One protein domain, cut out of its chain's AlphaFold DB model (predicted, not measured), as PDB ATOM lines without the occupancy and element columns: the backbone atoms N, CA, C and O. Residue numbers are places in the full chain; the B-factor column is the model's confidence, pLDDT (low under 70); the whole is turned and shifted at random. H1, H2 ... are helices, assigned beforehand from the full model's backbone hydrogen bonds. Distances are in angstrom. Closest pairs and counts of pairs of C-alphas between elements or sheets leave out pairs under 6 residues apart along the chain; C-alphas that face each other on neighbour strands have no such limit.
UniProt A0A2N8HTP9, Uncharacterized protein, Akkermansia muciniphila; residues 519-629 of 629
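What this domain is: This is residues 519 to 629 of the 629 residues of an uncharacterized protein of Akkermansia muciniphila (UniProt A0A2N8HTP9). Look first for a helical side, where H5, H6 and H7 fold back on one another and H1, with H4 packed along it, meets the first residue of H5, Ile 596, and then for an opposite side of long loops with the short H2; the short H3 lies near the middle. H5 crosses H7 nearly at right angles, and it meets H1 with its beginning, at Ile 596, their lines also nearly at right angles. The printed part has 111 residues with seven named helices, H1 to H7 in order, and no named strand: all helix, compact, radius of gyration of the C-alphas 13.5 A, spans 35 by 34 by 20 A.

Where its parts are: Find C-alpha 519 at (-104.809, 200.184, 106.457); from there H1 runs 19.8 A to residue 532. Next come H2, residues 541 to 544, H3, 568 to 571, and H4, 584 to 589. H5, residues 596 to 606, is 15.3 A long; H6, 608 to 614, follows. H7, residues 616 to 626, runs 15.2 A to C-alpha 626 at (-101.429, 209.406, 96.162).

How they stand to each other: Begin at H5, the hub. It touches H1, with residues 525 to 529 of H1 alone, about perpendicular at 85 degrees; the closest C-alphas, Ser 525 and Ile 596, are 5.7 A apart. It touches H7 at 79 degrees, closest C-alphas Gly 600 and Ile 622, 6.0 A. H1 touches H4, opposite ways at a shallow tilt of 28 degrees, closest C-alphas Ala 526 and Val 588, 5.5 A. In H1, H4, H5, H6 and H7 every O i to N i+4 pair is within hydrogen-bond range; H2 and H3 are too short for one.

The domain as a whole: The C-alphas farthest apart, Gly 547 and Ile 629, are 41.6 A apart. The printed part has no cut; the links H2 to H3 and H3 to H4 are long. Look for pLDDT under 70 at residues 535 to 536 and 628 to 629.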
ATOM      1  N   PRO A 519    -103.742 201.154 106.709       90.44
ATOM      2  CA  PRO A 519    -104.809 200.184 106.457       90.44
ATOM      3  C   PRO A 519    -105.912 200.691 105.521       90.44
ATOM      4  O   PRO A 519    -106.486 199.913 104.765       90.44
ATOM      5  N   ASP A 520    -106.200 201.994 105.520       91.81
ATOM      6  CA  ASP A 520    -107.206 202.574 104.625       91.81
ATOM      7  C   ASP A 520    -106.772 202.593 103.158       91.81
ATOM      8  O   ASP A 520    -107.612 202.410 102.276       91.81
ATOM      9  N   VAL A 521    -105.476 202.769 102.883       92.88
ATOM     10  CA  VAL A 521    -104.930 202.655 101.522       92.88
ATOM     11  C   VAL A 521    -105.065 201.210 101.050       92.88
ATOM     12  O   VAL A 521    -105.615 200.970  99.977       92.88
ATOM     13  N   LEU A 522    -104.680 200.245 101.893       93.31
ATOM     14  CA  LEU A 522    -104.830 198.819 101.592       93.31
ATOM     15  C   LEU A 522    -106.296 198.433 101.338       93.31
ATOM     16  O   LEU A 522    -106.594 197.744 100.363       93.31
ATOM     17  N   ARG A 523    -107.234 198.901 102.171       93.25
ATOM     18  CA  ARG A 523    -108.670 198.633 101.986       93.25
ATOM     19  C   ARG A 523    -109.192 199.195 100.667       93.25
ATOM     20  O   ARG A 523    -109.945 198.510  99.980       93.25
ATOM     21  N   LYS A 524    -108.780 200.410 100.287       95.38
ATOM     22  CA  LYS A 524    -109.155 201.022  99.001       95.38
ATOM     23  C   LYS A 524    -108.561 200.255  97.817       95.38
ATOM     24  O   LYS A 524    -109.268 200.032  96.838       95.38
ATOM     25  N   SER A 525    -107.310 199.806  97.915       95.56
ATOM     26  CA  SER A 525    -106.675 198.937  96.916       95.56
ATOM     27  C   SER A 525    -107.396 197.598  96.770       95.56
ATOM     28  O   SER A 525    -107.659 197.152  95.655       95.56
ATOM     29  N   ALA A 526    -107.768 196.966  97.884       93.50
ATOM     30  CA  ALA A 526    -108.503 195.705  97.888       93.50
ATOM     31  C   ALA A 526    -109.907 195.849  97.291       93.50
ATOM     32  O   ALA A 526    -110.321 195.015  96.491       93.50
ATOM     33  N   ALA A 527    -110.606 196.932  97.635       93.38
ATOM     34  CA  ALA A 527    -111.876 197.308  97.029       93.38
ATOM     35  C   ALA A 527    -111.746 197.457  95.508       93.38
ATOM     36  O   ALA A 527    -112.483 196.816  94.770       93.38
ATOM     37  N   PHE A 528    -110.757 198.224  95.039       94.88
ATOM     38  CA  PHE A 528    -110.500 198.388  93.609       94.88
ATOM     39  C   PHE A 528    -110.189 197.054  92.914       94.88
ATOM     40  O   PHE A 528    -110.715 196.789  91.837       94.88
ATOM     41  N   LEU A 529    -109.370 196.193  93.529       93.50
ATOM     42  CA  LEU A 529    -109.078 194.853  93.013       93.50
ATOM     43  C   LEU A 529    -110.350 194.006  92.886       93.50
ATOM     44  O   LEU A 529    -110.559 193.374  91.851       93.50
ATOM     45  N   TYR A 530    -111.186 193.995  93.924       90.75
ATOM     46  CA  TYR A 530    -112.447 193.262  93.923       90.75
ATOM     47  C   TYR A 530    -113.383 193.772  92.821       90.75
ATOM     48  O   TYR A 530    -113.889 192.978  92.030       90.75
ATOM     49  N   ASP A 531    -113.544 195.094  92.732       90.25
ATOM     50  CA  ASP A 531    -114.432 195.754  91.776       90.25
ATOM     51  C   ASP A 531    -113.962 195.508  90.327       90.25
ATOM     52  O   ASP A 531    -114.774 195.229  89.450       90.25
ATOM     53  N   ARG A 532    -112.643 195.512  90.069       88.00
ATOM     54  CA  ARG A 532    -112.059 195.195  88.747       88.00
ATOM     55  C   ARG A 532    -112.184 193.722  88.374       88.00
ATOM     56  O   ARG A 532    -112.277 193.413  87.192       88.00
ATOM     57  N   GLY A 533    -112.125 192.832  89.360       81.75
ATOM     58  CA  GLY A 533    -112.282 191.396  89.163       81.75
ATOM     59  C   GLY A 533    -113.738 190.936  89.074       81.75
ATOM     60  O   GLY A 533    -113.949 189.748  88.863       81.75
ATOM     61  N   GLU A 534    -114.719 191.824  89.284       72.38
ATOM     62  CA  GLU A 534    -116.170 191.550  89.249       72.38
ATOM     63  C   GLU A 534    -116.622 190.341  90.101       72.38
ATOM     64  O   GLU A 534    -117.614 189.682  89.797       72.38
ATOM     65  N   GLY A 535    -115.885 189.984  91.160       62.69
ATOM     66  CA  GLY A 535    -116.154 188.761  91.936       62.69
ATOM     67  C   GLY A 535    -115.894 187.444  91.176       62.69
ATOM     68  O   GLY A 535    -116.278 186.371  91.643       62.69
ATOM     69  N   MET A 536    -115.225 187.485  90.018       68.56
ATOM     70  CA  MET A 536    -114.872 186.299  89.236       68.56
ATOM     71  C   MET A 536    -113.922 185.361  90.002       68.56
ATOM     72  O   MET A 536    -113.088 185.813  90.790       68.56
ATOM     73  N   PRO A 537    -113.975 184.036  89.755       74.50
ATOM     74  CA  PRO A 537    -113.123 183.083  90.455       74.50
ATOM     75  C   PRO A 537    -111.640 183.318  90.151       74.50
ATOM     76  O   PRO A 537    -111.214 183.342  88.995       74.50
ATOM     77  N   ALA A 538    -110.824 183.405  91.202       84.88
ATOM     78  CA  ALA A 538    -109.384 183.574  91.056       84.88
ATOM     79  C   ALA A 538    -108.730 182.404  90.289       84.88
ATOM     80  O   ALA A 538    -108.872 181.228  90.649       84.88
ATOM     81  N   LYS A 539    -107.943 182.732  89.260       88.62
ATOM     82  CA  LYS A 539    -107.211 181.778  88.415       88.62
ATOM     83  C   LYS A 539    -105.743 181.675  88.830       88.62
ATOM     84  O   LYS A 539    -105.166 182.598  89.395       88.62
ATOM     85  N   SER A 540    -105.120 180.531  88.540       88.38
ATOM     86  CA  SER A 540    -103.703 180.286  88.857       88.38
ATOM     87  C   SER A 540    -102.781 181.211  88.063       88.38
ATOM     88  O   SER A 540    -102.804 181.186  86.830       88.38
ATOM     89  N   LEU A 541    -101.892 181.943  88.741       88.06
ATOM     90  CA  LEU A 541    -100.924 182.831  88.089       88.06
ATOM     91  C   LEU A 541     -99.951 182.082  87.173       88.06
ATOM     92  O   LEU A 541     -99.581 182.607  86.129       88.06
ATOM     93  N   SER A 542     -99.591 180.837  87.496       87.38
ATOM     94  CA  SER A 542     -98.748 180.003  86.621       87.38
ATOM     95  C   SER A 542     -99.414 179.656  85.284       87.38
ATOM     96  O   SER A 542     -98.718 179.431  84.296       87.38
ATOM     97  N   LYS A 543    -100.754 179.623  85.245       87.88
ATOM     98  CA  LYS A 543    -101.527 179.433  84.010       87.88
ATOM     99  C   LYS A 543    -101.690 180.752  83.263       87.88
ATOM    100  O   LYS A 543    -101.589 180.773  82.043       87.88
ATOM    101  N   LEU A 544    -101.927 181.840  83.996       86.69
ATOM    102  CA  LEU A 544    -102.088 183.164  83.405       86.69
ATOM    103  C   LEU A 544    -100.769 183.689  82.823       86.69
ATOM    104  O   LEU A 544    -100.793 184.335  81.786       86.69
ATOM    105  N   GLU A 545     -99.614 183.417  83.432       86.62
ATOM    106  CA  GLU A 545     -98.289 183.854  82.962       86.62
ATOM    107  C   GLU A 545     -97.325 182.666  82.800       86.62
ATOM    108  O   GLU A 545     -96.435 182.463  83.637       86.62
ATOM    109  N   PRO A 546     -97.471 181.871  81.722       82.31
ATOM    110  CA  PRO A 546     -96.588 180.740  81.469       82.31
ATOM    111  C   PRO A 546     -95.138 181.212  81.286       82.31
ATOM    112  O   PRO A 546     -94.870 182.237  80.662       82.31
ATOM    113  N   GLY A 547     -94.187 180.464  81.852       74.25
ATOM    114  CA  GLY A 547     -92.754 180.797  81.821       74.25
ATOM    115  C   GLY A 547     -92.259 181.631  83.009       74.25
ATOM    116  O   GLY A 547     -91.051 181.714  83.232       74.25
ATOM    117  N   VAL A 548     -93.163 182.177  83.831       77.25
ATOM    118  CA  VAL A 548     -92.822 182.787  85.123       77.25
ATOM    119  C   VAL A 548     -92.998 181.746  86.231       77.25
ATOM    120  O   VAL A 548     -93.995 181.028  86.277       77.25
ATOM    121  N   LYS A 549     -92.021 181.634  87.137       78.00
ATOM    122  CA  LYS A 549     -91.999 180.609  88.198       78.00
ATOM    123  C   LYS A 549     -92.929 180.949  89.378       78.00
ATOM    124  O   LYS A 549     -92.459 181.083  90.507       78.00
ATOM    125  N   TYR A 550     -94.229 181.098  89.123       80.88
ATOM    126  CA  TYR A 550     -95.245 181.205  90.178       80.88
ATOM    127  C   TYR A 550     -95.598 179.833  90.751       80.88
ATOM    128  O   TYR A 550     -95.606 178.827  90.035       80.88
ATOM    129  N   LYS A 551     -95.926 179.789  92.043       77.38
ATOM    130  CA  LYS A 551     -96.464 178.579  92.673       77.38
ATOM    131  C   LYS A 551     -97.909 178.361  92.217       77.38
ATOM    132  O   LYS A 551     -98.638 179.315  91.970       77.38
ATOM    133  N   SER A 552     -98.356 177.107  92.175       76.81
ATOM    134  CA  SER A 552     -99.742 176.745  91.822       76.81
ATOM    135  C   SER A 552    -100.799 177.325  92.771       76.81
ATOM    136  O   SER A 552    -101.963 177.442  92.400       76.81
ATOM    137  N   VAL A 553    -100.393 177.684  93.991       78.69
ATOM    138  CA  VAL A 553    -101.252 178.301  95.010       78.69
ATOM    139  C   VAL A 553    -101.405 179.813  94.839       78.69
ATOM    140  O   VAL A 553    -102.297 180.399  95.443       78.69
ATOM    141  N   GLU A 554    -100.551 180.460  94.040       83.12
ATOM    142  CA  GLU A 554    -100.656 181.895  93.782       83.12
ATOM    143  C   GLU A 554    -101.775 182.135  92.764       83.12
ATOM    144  O   GLU A 554    -101.672 181.739  91.600       83.12
ATOM    145  N   LYS A 555    -102.858 182.776  93.212       88.88
ATOM    146  CA  LYS A 555    -104.033 183.067  92.388       88.88
ATOM    147  C   LYS A 555    -104.195 184.566  92.161       88.88
ATOM    148  O   LYS A 555    -103.769 185.368  92.990       88.88
ATOM    149  N   ALA A 556    -104.835 184.923  91.057       90.50
ATOM    150  CA  ALA A 556    -105.200 186.292  90.731       90.50
ATOM    151  C   ALA A 556    -106.649 186.374  90.252       90.50
ATOM    152  O   ALA A 556    -107.122 185.456  89.574       90.50
ATOM    153  N   LEU A 557    -107.331 187.468  90.592       89.00
ATOM    154  CA  LEU A 557    -108.573 187.848  89.929       89.00
ATOM    155  C   LEU A 557    -108.234 188.203  88.487       89.00
ATOM    156  O   LEU A 557    -107.358 189.033  88.214       89.00
ATOM    157  N   GLU A 558    -108.872 187.487  87.570       80.38
ATOM    158  CA  GLU A 558    -108.679 187.718  86.153       80.38
ATOM    159  C   GLU A 558    -109.451 188.965  85.745       80.38
ATOM    160  O   GLU A 558    -110.625 189.125  86.051       80.38
ATOM    161  N   ASP A 559    -108.749 189.839  85.051       82.31
ATOM    162  CA  ASP A 559    -109.276 191.022  84.402       82.31
ATOM    163  C   ASP A 559    -108.396 191.260  83.159       82.31
ATOM    164  O   ASP A 559    -107.395 190.568  82.928       82.31
ATOM    165  N   LYS A 560    -108.736 192.261  82.354       87.25
ATOM    166  CA  LYS A 560    -107.997 192.757  81.195       87.25
ATOM    167  C   LYS A 560    -106.646 193.398  81.540       87.25
ATOM    168  O   LYS A 560    -106.100 194.127  80.715       87.25
ATOM    169  N   TRP A 561    -106.049 193.104  82.702       89.44
ATOM    170  CA  TRP A 561    -104.749 193.628  83.140       89.44
ATOM    171  C   TRP A 561    -103.694 193.611  82.033       89.44
ATOM    172  O   TRP A 561    -103.008 194.605  81.823       89.44
ATOM    173  N   LYS A 562    -103.564 192.491  81.308       88.56
ATOM    174  CA  LYS A 562    -102.583 192.339  80.221       88.56
ATOM    175  C   LYS A 562    -102.941 193.126  78.967       88.56
ATOM    176  O   LYS A 562    -102.067 193.756  78.382       88.56
ATOM    177  N   GLU A 563    -104.208 193.087  78.561       87.81
ATOM    178  CA  GLU A 563    -104.712 193.847  77.408       87.81
ATOM    179  C   GLU A 563    -104.517 195.352  77.627       87.81
ATOM    180  O   GLU A 563    -104.191 196.088  76.700       87.81
ATOM    181  N   ARG A 564    -104.611 195.788  78.887       91.12
ATOM    182  CA  ARG A 564    -104.366 197.158  79.339       91.12
ATOM    183  C   ARG A 564    -102.889 197.453  79.654       91.12
ATOM    184  O   ARG A 564    -102.590 198.397  80.382       91.12
ATOM    185  N   GLY A 565    -101.955 196.645  79.143       87.19
ATOM    186  CA  GLY A 565    -100.502 196.863  79.240       87.19
ATOM    187  C   GLY A 565     -99.859 196.556  80.597       87.19
ATOM    188  O   GLY A 565     -98.711 196.922  80.838       87.19
ATOM    189  N   GLY A 566    -100.595 195.911  81.500       89.00
ATOM    190  CA  GLY A 566    -100.119 195.414  82.785       89.00
ATOM    191  C   GLY A 566     -99.792 193.918  82.767       89.00
ATOM    192  O   GLY A 566     -99.457 193.320  81.745       89.00
ATOM    193  N   ARG A 567     -99.878 193.294  83.943       89.50
ATOM    194  CA  ARG A 567     -99.581 191.875  84.175       89.50
ATOM    195  C   ARG A 567    -100.705 191.232  84.963       89.50
ATOM    196  O   ARG A 567    -101.298 191.890  85.809       89.50
ATOM    197  N   ALA A 568    -100.934 189.934  84.768       90.56
ATOM    198  CA  ALA A 568    -101.941 189.220  85.564       90.56
ATOM    199  C   ALA A 568    -101.595 189.233  87.065       90.56
ATOM    200  O   ALA A 568    -102.477 189.137  87.909       90.56
ATOM    201  N   TYR A 569    -100.308 189.414  87.384       90.94
ATOM    202  CA  TYR A 569     -99.807 189.614  88.741       90.94
ATOM    203  C   TYR A 569    -100.483 190.769  89.495       90.94
ATOM    204  O   TYR A 569    -100.633 190.670  90.705       90.94
ATOM    205  N   ILE A 570    -100.946 191.816  88.800       93.25
ATOM    206  CA  ILE A 570    -101.671 192.946  89.411       93.25
ATOM    207  C   ILE A 570    -102.915 192.455  90.166       93.25
ATOM    208  O   ILE A 570    -103.237 192.958  91.236       93.25
ATOM    209  N   GLY A 571    -103.579 191.425  89.634       91.62
ATOM    210  CA  GLY A 571    -104.779 190.845  90.223       91.62
ATOM    211  C   GLY A 571    -104.528 189.893  91.395       91.62
ATOM    212  O   GLY A 571    -105.463 189.210  91.813       91.62
ATOM    213  N   LYS A 572    -103.285 189.741  91.877       91.62
ATOM    214  CA  LYS A 572    -102.936 188.708  92.863       91.62
ATOM    215  C   LYS A 572    -103.733 188.872  94.159       91.62
ATOM    216  O   LYS A 572    -103.786 189.946  94.749       91.62
ATOM    217  N   VAL A 573    -104.310 187.764  94.621       89.06
ATOM    218  CA  VAL A 573    -105.171 187.725  95.805       89.06
ATOM    219  C   VAL A 573    -104.348 187.377  97.043       89.06
ATOM    220  O   VAL A 573    -103.785 186.284  97.131       89.06
ATOM    221  N   TYR A 574    -104.336 188.283  98.022       87.44
ATOM    222  CA  TYR A 574    -103.759 188.078  99.358       87.44
ATOM    223  C   TYR A 574    -104.846 188.009 100.440       87.44
ATOM    224  O   TYR A 574    -104.700 188.558 101.529       87.44
ATOM    225  N   VAL A 575    -105.962 187.351 100.131       85.06
ATOM    226  CA  VAL A 575    -107.061 187.124 101.075       85.06
ATOM    227  C   VAL A 575    -107.001 185.682 101.565       85.06
ATOM    228  O   VAL A 575    -107.031 184.731 100.773       85.06
ATOM    229  N   ARG A 576    -106.905 185.501 102.883       77.25
ATOM    230  CA  ARG A 576    -106.890 184.167 103.491       77.25
ATOM    231  C   ARG A 576    -108.273 183.529 103.348       77.25
ATOM    232  O   ARG A 576    -109.264 184.104 103.770       77.25
ATOM    233  N   GLY A 577    -108.332 182.325 102.777       77.81
ATOM    234  CA  GLY A 577    -109.598 181.599 102.613       77.81
ATOM    235  C   GLY A 577    -110.507 182.141 101.507       77.81
ATOM    236  O   GLY A 577    -111.693 181.840 101.512       77.81
ATOM    237  N   TYR A 578    -109.967 182.916 100.559       82.69
ATOM    238  CA  TYR A 578    -110.731 183.430  99.422       82.69
ATOM    239  C   TYR A 578    -111.538 182.339  98.693       82.69
ATOM    240  O   TYR A 578    -111.000 181.289  98.319       82.69
ATOM    241  N   HIS A 579    -112.803 182.648  98.417       82.56
ATOM    242  CA  HIS A 579    -113.714 181.888  97.566       82.56
ATOM    243  C   HIS A 579    -114.510 182.855  96.678       82.56
ATOM    244  O   HIS A 579    -114.647 184.030  97.003       82.56
ATOM    245  N   SER A 580    -115.029 182.371  95.548       77.88
ATOM    246  CA  SER A 580    -115.686 183.210  94.530       77.88
ATOM    247  C   SER A 580    -116.967 183.897  95.009       77.88
ATOM    248  O   SER A 580    -117.334 184.930  94.477       77.88
ATOM    249  N   GLU A 581    -117.637 183.343  96.019       84.12
ATOM    250  CA  GLU A 581    -118.861 183.924  96.595       84.12
ATOM    251  C   GLU A 581    -118.590 184.913  97.743       84.12
ATOM    252  O   GLU A 581    -119.519 185.379  98.401       84.12
ATOM    253  N   MET A 582    -117.319 185.200  98.043       87.31
ATOM    254  CA  MET A 582    -116.946 186.116  99.119       87.31
ATOM    255  C   MET A 582    -117.420 187.526  98.776       87.31
ATOM    256  O   MET A 582    -117.082 188.047  97.716       87.31
ATOM    257  N   LYS A 583    -118.176 188.150  99.683       89.94
ATOM    258  CA  LYS A 583    -118.672 189.513  99.485       89.94
ATOM    259  C   LYS A 583    -117.532 190.520  99.541       89.94
ATOM    260  O   LYS A 583    -116.496 190.280 100.162       89.94
ATOM    261  N   ARG A 584    -117.751 191.680  98.927       90.12
ATOM    262  CA  ARG A 584    -116.781 192.777  98.871       90.12
ATOM    263  C   ARG A 584    -116.299 193.196 100.257       90.12
ATOM    264  O   ARG A 584    -115.105 193.395 100.455       90.12
ATOM    265  N   GLU A 585    -117.213 193.310 101.214       91.00
ATOM    266  CA  GLU A 585    -116.912 193.722 102.586       91.00
ATOM    267  C   GLU A 585    -115.995 192.703 103.270       91.00
ATOM    268  O   GLU A 585    -114.983 193.083 103.861       91.00
ATOM    269  N   ASP A 586    -116.290 191.410 103.105       90.12
ATOM    270  CA  ASP A 586    -115.482 190.317 103.647       90.12
ATOM    271  C   ASP A 586    -114.112 190.243 102.962       90.12
ATOM    272  O   ASP A 586    -113.094 190.042 103.627       90.12
ATOM    273  N   PHE A 587    -114.056 190.459 101.646       90.38
ATOM    274  CA  PHE A 587    -112.805 190.507 100.889       90.38
ATOM    275  C   PHE A 587    -111.892 191.624 101.402       90.38
ATOM    276  O   PHE A 587    -110.720 191.389 101.696       90.38
ATOM    277  N   VAL A 588    -112.441 192.833 101.554       91.62
ATOM    278  CA  VAL A 588    -111.715 194.010 102.050       91.62
ATOM    279  C   VAL A 588    -111.299 193.833 103.513       91.62
ATOM    280  O   VAL A 588    -110.205 194.251 103.884       91.62
ATOM    281  N   ALA A 589    -112.126 193.197 104.346       89.38
ATOM    282  CA  ALA A 589    -111.811 192.958 105.754       89.38
ATOM    283  C   ALA A 589    -110.705 191.906 105.965       89.38
ATOM    284  O   ALA A 589    -109.980 191.977 106.955       89.38
ATOM    285  N   ASN A 590    -110.560 190.945 105.044       88.50
ATOM    286  CA  ASN A 590    -109.632 189.812 105.172       88.50
ATOM    287  C   ASN A 590    -108.376 189.919 104.286       88.50
ATOM    288  O   ASN A 590    -107.597 188.961 104.190       88.50
ATOM    289  N   VAL A 591    -108.170 191.057 103.622       89.19
ATOM    290  CA  VAL A 591    -106.997 191.299 102.775       89.19
ATOM    291  C   VAL A 591    -105.735 191.519 103.614       89.19
ATOM    292  O   VAL A 591    -105.747 192.233 104.613       89.19
ATOM    293  N   GLN A 592    -104.626 190.905 103.199       86.62
ATOM    294  CA  GLN A 592    -103.324 191.008 103.877       86.62
ATOM    295  C   GLN A 592    -102.281 191.806 103.078       86.62
ATOM    296  O   GLN A 592    -101.188 192.057 103.574       86.62
ATOM    297  N   GLY A 593    -102.603 192.188 101.841       88.06
ATOM    298  CA  GLY A 593    -101.742 192.952 100.938       88.06
ATOM    299  C   GLY A 593    -102.377 193.078  99.552       88.06
ATOM    300  O   GLY A 593    -103.401 192.450  99.272       88.06
ATOM    301  N   SER A 594    -101.789 193.870  98.662       92.81
ATOM    302  CA  SER A 594    -102.264 193.972  97.283       92.81
ATOM    303  C   SER A 594    -101.114 194.246  96.318       92.81
ATOM    304  O   SER A 594    -100.105 194.815  96.703       92.81
ATOM    305  N   GLU A 595    -101.264 193.884  95.041       94.38
ATOM    306  CA  GLU A 595    -100.347 194.364  93.991       94.38
ATOM    307  C   GLU A 595    -100.852 195.641  93.304       94.38
ATOM    308  O   GLU A 595    -100.277 196.086  92.312       94.38
ATOM    309  N   ILE A 596    -101.945 196.229  93.805       96.12
ATOM    310  CA  ILE A 596    -102.587 197.391  93.189       96.12
ATOM    311  C   ILE A 596    -101.712 198.630  93.397       96.12
ATOM    312  O   ILE A 596    -101.283 199.254  92.429       96.12
ATOM    313  N   LEU A 597    -101.358 198.989  94.634       95.50
ATOM    314  CA  LEU A 597    -100.515 200.172  94.823       95.50
ATOM    315  C   LEU A 597     -99.098 199.963  94.264       95.50
ATOM    316  O   LEU A 597     -98.553 200.855  93.609       95.50
ATOM    317  N   SER A 598     -98.515 198.780  94.475       94.94
ATOM    318  CA  SER A 598     -97.138 198.454  94.083       94.94
ATOM    319  C   SER A 598     -96.923 198.476  92.571       94.94
ATOM    320  O   SER A 598     -96.008 199.144  92.076       94.94
ATOM    321  N   MET A 599     -97.795 197.816  91.809       95.44
ATOM    322  CA  MET A 599     -97.720 197.831  90.352       95.44
ATOM    323  C   MET A 599     -98.179 199.170  89.785       95.44
ATOM    324  O   MET A 599     -97.629 199.610  88.776       95.44
ATOM    325  N   GLY A 600     -99.138 199.840  90.425       95.50
ATOM    326  CA  GLY A 600     -99.564 201.185  90.062       95.50
ATOM    327  C   GLY A 600     -98.412 202.187  90.098       95.50
ATOM    328  O   GLY A 600     -98.115 202.822  89.087       95.50
ATOM    329  N   ILE A 601     -97.698 202.268  91.226       93.62
ATOM    330  CA  ILE A 601     -96.505 203.117  91.385       93.62
ATOM    331  C   ILE A 601     -95.426 202.746  90.367       93.62
ATOM    332  O   ILE A 601     -94.856 203.630  89.726       93.62
ATOM    333  N   GLN A 602     -95.163 201.453  90.163       93.06
ATOM    334  CA  GLN A 602     -94.184 201.027  89.166       93.06
ATOM    335  C   GLN A 602     -94.558 201.516  87.758       93.06
ATOM    336  O   GLN A 602     -93.713 202.082  87.067       93.06
ATOM    337  N   ARG A 603     -95.823 201.376  87.345       94.06
ATOM    338  CA  ARG A 603     -96.295 201.852  86.034       94.06
ATOM    339  C   ARG A 603     -96.234 203.376  85.910       94.06
ATOM    340  O   ARG A 603     -95.838 203.865  84.856       94.06
ATOM    341  N   LEU A 604     -96.551 204.119  86.976       92.12
ATOM    342  CA  LEU A 604     -96.402 205.581  87.002       92.12
ATOM    343  C   LEU A 604     -94.946 206.023  86.802       92.12
ATOM    344  O   LEU A 604     -94.685 207.044  86.170       92.12
ATOM    345  N   LEU A 605     -93.988 205.266  87.336       89.69
ATOM    346  CA  LEU A 605     -92.569 205.585  87.212       89.69
ATOM    347  C   LEU A 605     -91.994 205.153  85.858       89.69
ATOM    348  O   LEU A 605     -91.159 205.866  85.298       89.69
ATOM    349  N   GLU A 606     -92.414 204.007  85.324       90.94
ATOM    350  CA  GLU A 606     -91.816 203.417  84.123       90.94
ATOM    351  C   GLU A 606     -92.413 203.948  82.808       90.94
ATOM    352  O   GLU A 606     -91.646 204.202  81.877       90.94
ATOM    353  N   ASP A 607     -93.737 204.135  82.721       91.31
ATOM    354  CA  ASP A 607     -94.430 204.644  81.521       91.31
ATOM    355  C   ASP A 607     -95.843 205.173  81.875       91.31
ATOM    356  O   ASP A 607     -96.862 204.525  81.599       91.31
ATOM    357  N   PRO A 608     -95.945 206.346  82.530       88.19
ATOM    358  CA  PRO A 608     -97.225 206.870  82.993       88.19
ATOM    359  C   PRO A 608     -98.136 207.315  81.848       88.19
ATOM    360  O   PRO A 608     -99.357 207.307  82.010       88.19
ATOM    361  N   VAL A 609     -97.577 207.677  80.686       87.38
ATOM    362  CA  VAL A 609     -98.386 208.085  79.533       87.38
ATOM    363  C   VAL A 609     -99.158 206.892  78.993       87.38
ATOM    364  O   VAL A 609    -100.380 206.979  78.845       87.38
ATOM    365  N   ARG A 610     -98.480 205.763  78.741       91.00
ATOM    366  CA  ARG A 610     -99.177 204.548  78.315       91.00
ATOM    367  C   ARG A 610    -100.076 203.998  79.394       91.00
ATOM    368  O   ARG A 610    -101.154 203.521  79.064       91.00
ATOM    369  N   PHE A 611     -99.673 204.088  80.660       94.00
ATOM    370  CA  PHE A 611    -100.538 203.668  81.752       94.00
ATOM    371  C   PHE A 611    -101.879 204.413  81.708       94.00
ATOM    372  O   PHE A 611    -102.921 203.766  81.653       94.00
ATOM    373  N   ARG A 612    -101.864 205.748  81.598       91.94
ATOM    374  CA  ARG A 612    -103.091 206.545  81.452       91.94
ATOM    375  C   ARG A 612    -103.899 206.173  80.206       91.94
ATOM    376  O   ARG A 612    -105.119 206.138  80.262       91.94
ATOM    377  N   GLN A 613    -103.236 205.922  79.077       89.50
ATOM    378  CA  GLN A 613    -103.911 205.599  77.813       89.50
ATOM    379  C   GLN A 613    -104.545 204.203  77.806       89.50
ATOM    380  O   GLN A 613    -105.601 204.018  77.211       89.50
ATOM    381  N   GLN A 614    -103.888 203.219  78.418       93.75
ATOM    382  CA  GLN A 614    -104.287 201.812  78.356       93.75
ATOM    383  C   GLN A 614    -105.179 201.396  79.528       93.75
ATOM    384  O   GLN A 614    -105.986 200.484  79.374       93.75
ATOM    385  N   ASP A 615    -105.030 202.035  80.691       94.56
ATOM    386  CA  ASP A 615    -105.804 201.731  81.897       94.56
ATOM    387  C   ASP A 615    -106.137 203.009  82.694       94.56
ATOM    388  O   ASP A 615    -105.626 203.206  83.803       94.56
ATOM    389  N   PRO A 616    -106.960 203.918  82.133       93.56
ATOM    390  CA  PRO A 616    -107.264 205.206  82.757       93.56
ATOM    391  C   PRO A 616    -107.920 205.060  84.136       93.56
ATOM    392  O   PRO A 616    -107.596 205.828  85.040       93.56
ATOM    393  N   ASP A 617    -108.781 204.055  84.329       93.75
ATOM    394  CA  ASP A 617    -109.449 203.795  85.612       93.75
ATOM    395  C   ASP A 617    -108.424 203.501  86.709       93.75
ATOM    396  O   ASP A 617    -108.455 204.085  87.794       93.75
ATOM    397  N   TYR A 618    -107.466 202.625  86.405       95.25
ATOM    398  CA  TYR A 618    -106.418 202.244  87.339       95.25
ATOM    399  C   TYR A 618    -105.408 203.374  87.561       95.25
ATOM    400  O   TYR A 618    -105.002 203.627  88.696       95.25
ATOM    401  N   PHE A 619    -105.047 204.108  86.508       94.19
ATOM    402  CA  PHE A 619    -104.208 205.300  86.623       94.19
ATOM    403  C   PHE A 619    -104.831 206.332  87.577       94.19
ATOM    404  O   PHE A 619    -104.174 206.798  88.512       94.19
ATOM    405  N   ASN A 620    -106.116 206.643  87.386       92.94
ATOM    406  CA  ASN A 620    -106.850 207.599  88.212       92.94
ATOM    407  C   ASN A 620    -107.043 207.097  89.644       92.94
ATOM    408  O   ASN A 620    -106.904 207.880  90.587       92.94
ATOM    409  N   PHE A 621    -107.287 205.795  89.827       95.06
ATOM    410  CA  PHE A 621    -107.330 205.185  91.150       95.06
ATOM    411  C   PHE A 621    -106.015 205.410  91.904       95.06
ATOM    412  O   PHE A 621    -106.030 205.947  93.011       95.06
ATOM    413  N   ILE A 622    -104.872 205.084  91.294       94.75
ATOM    414  CA  ILE A 622    -103.567 205.259  91.944       94.75
ATOM    415  C   ILE A 622    -103.300 206.730  92.232       94.75
ATOM    416  O   ILE A 622    -102.919 207.071  93.350       94.75
ATOM    417  N   LYS A 623    -103.575 207.620  91.275       88.81
ATOM    418  CA  LYS A 623    -103.481 209.063  91.501       88.81
ATOM    419  C   LYS A 623    -104.292 209.487  92.730       88.81
ATOM    420  O   LYS A 623    -103.758 210.197  93.579       88.81
ATOM    421  N   SER A 624    -105.533 209.018  92.879       90.38
ATOM    422  CA  SER A 624    -106.373 209.342  94.042       90.38
ATOM    423  C   SER A 624    -105.778 208.837  95.364       90.38
ATOM    424  O   SER A 624    -105.785 209.560  96.359       90.38
ATOM    425  N   GLN A 625    -105.175 207.640  95.371       88.44
ATOM    426  CA  GLN A 625    -104.493 207.106  96.556       88.44
ATOM    427  C   GLN A 625    -103.269 207.938  96.939       88.44
ATOM    428  O   GLN A 625    -102.922 208.002  98.116       88.44
ATOM    429  N   LEU A 626    -102.637 208.605  95.973       83.69
ATOM    430  CA  LEU A 626    -101.429 209.406  96.162       83.69
ATOM    431  C   LEU A 626    -101.695 210.917  96.283       83.69
ATOM    432  O   LEU A 626    -100.774 211.685  96.529       83.69
ATOM    433  N   SER A 627    -102.942 211.363  96.158       71.00
ATOM    434  CA  SER A 627    -103.318 212.774  96.328       71.00
ATOM    435  C   SER A 627    -103.542 213.104  97.808       71.00
ATOM    436  O   SER A 627    -103.943 212.224  98.578       71.00
ATOM    437  N   ARG A 628    -103.310 214.357  98.221       57.81
ATOM    438  CA  ARG A 628    -103.956 214.893  99.434       57.81
ATOM    439  C   ARG A 628    -105.432 215.140  99.100       57.81
ATOM    440  O   ARG A 628    -105.718 215.482  97.955       57.81
ATOM    441  N   ILE A 629    -106.327 214.855 100.050       39.78
ATOM    442  CA  ILE A 629    -107.760 215.172  99.918       39.78
ATOM    443  C   ILE A 629    -107.914 216.683  99.780       39.78
ATOM    444  O   ILE A 629    -107.183 217.390 100.514       39.78
TER     445      ILE A 629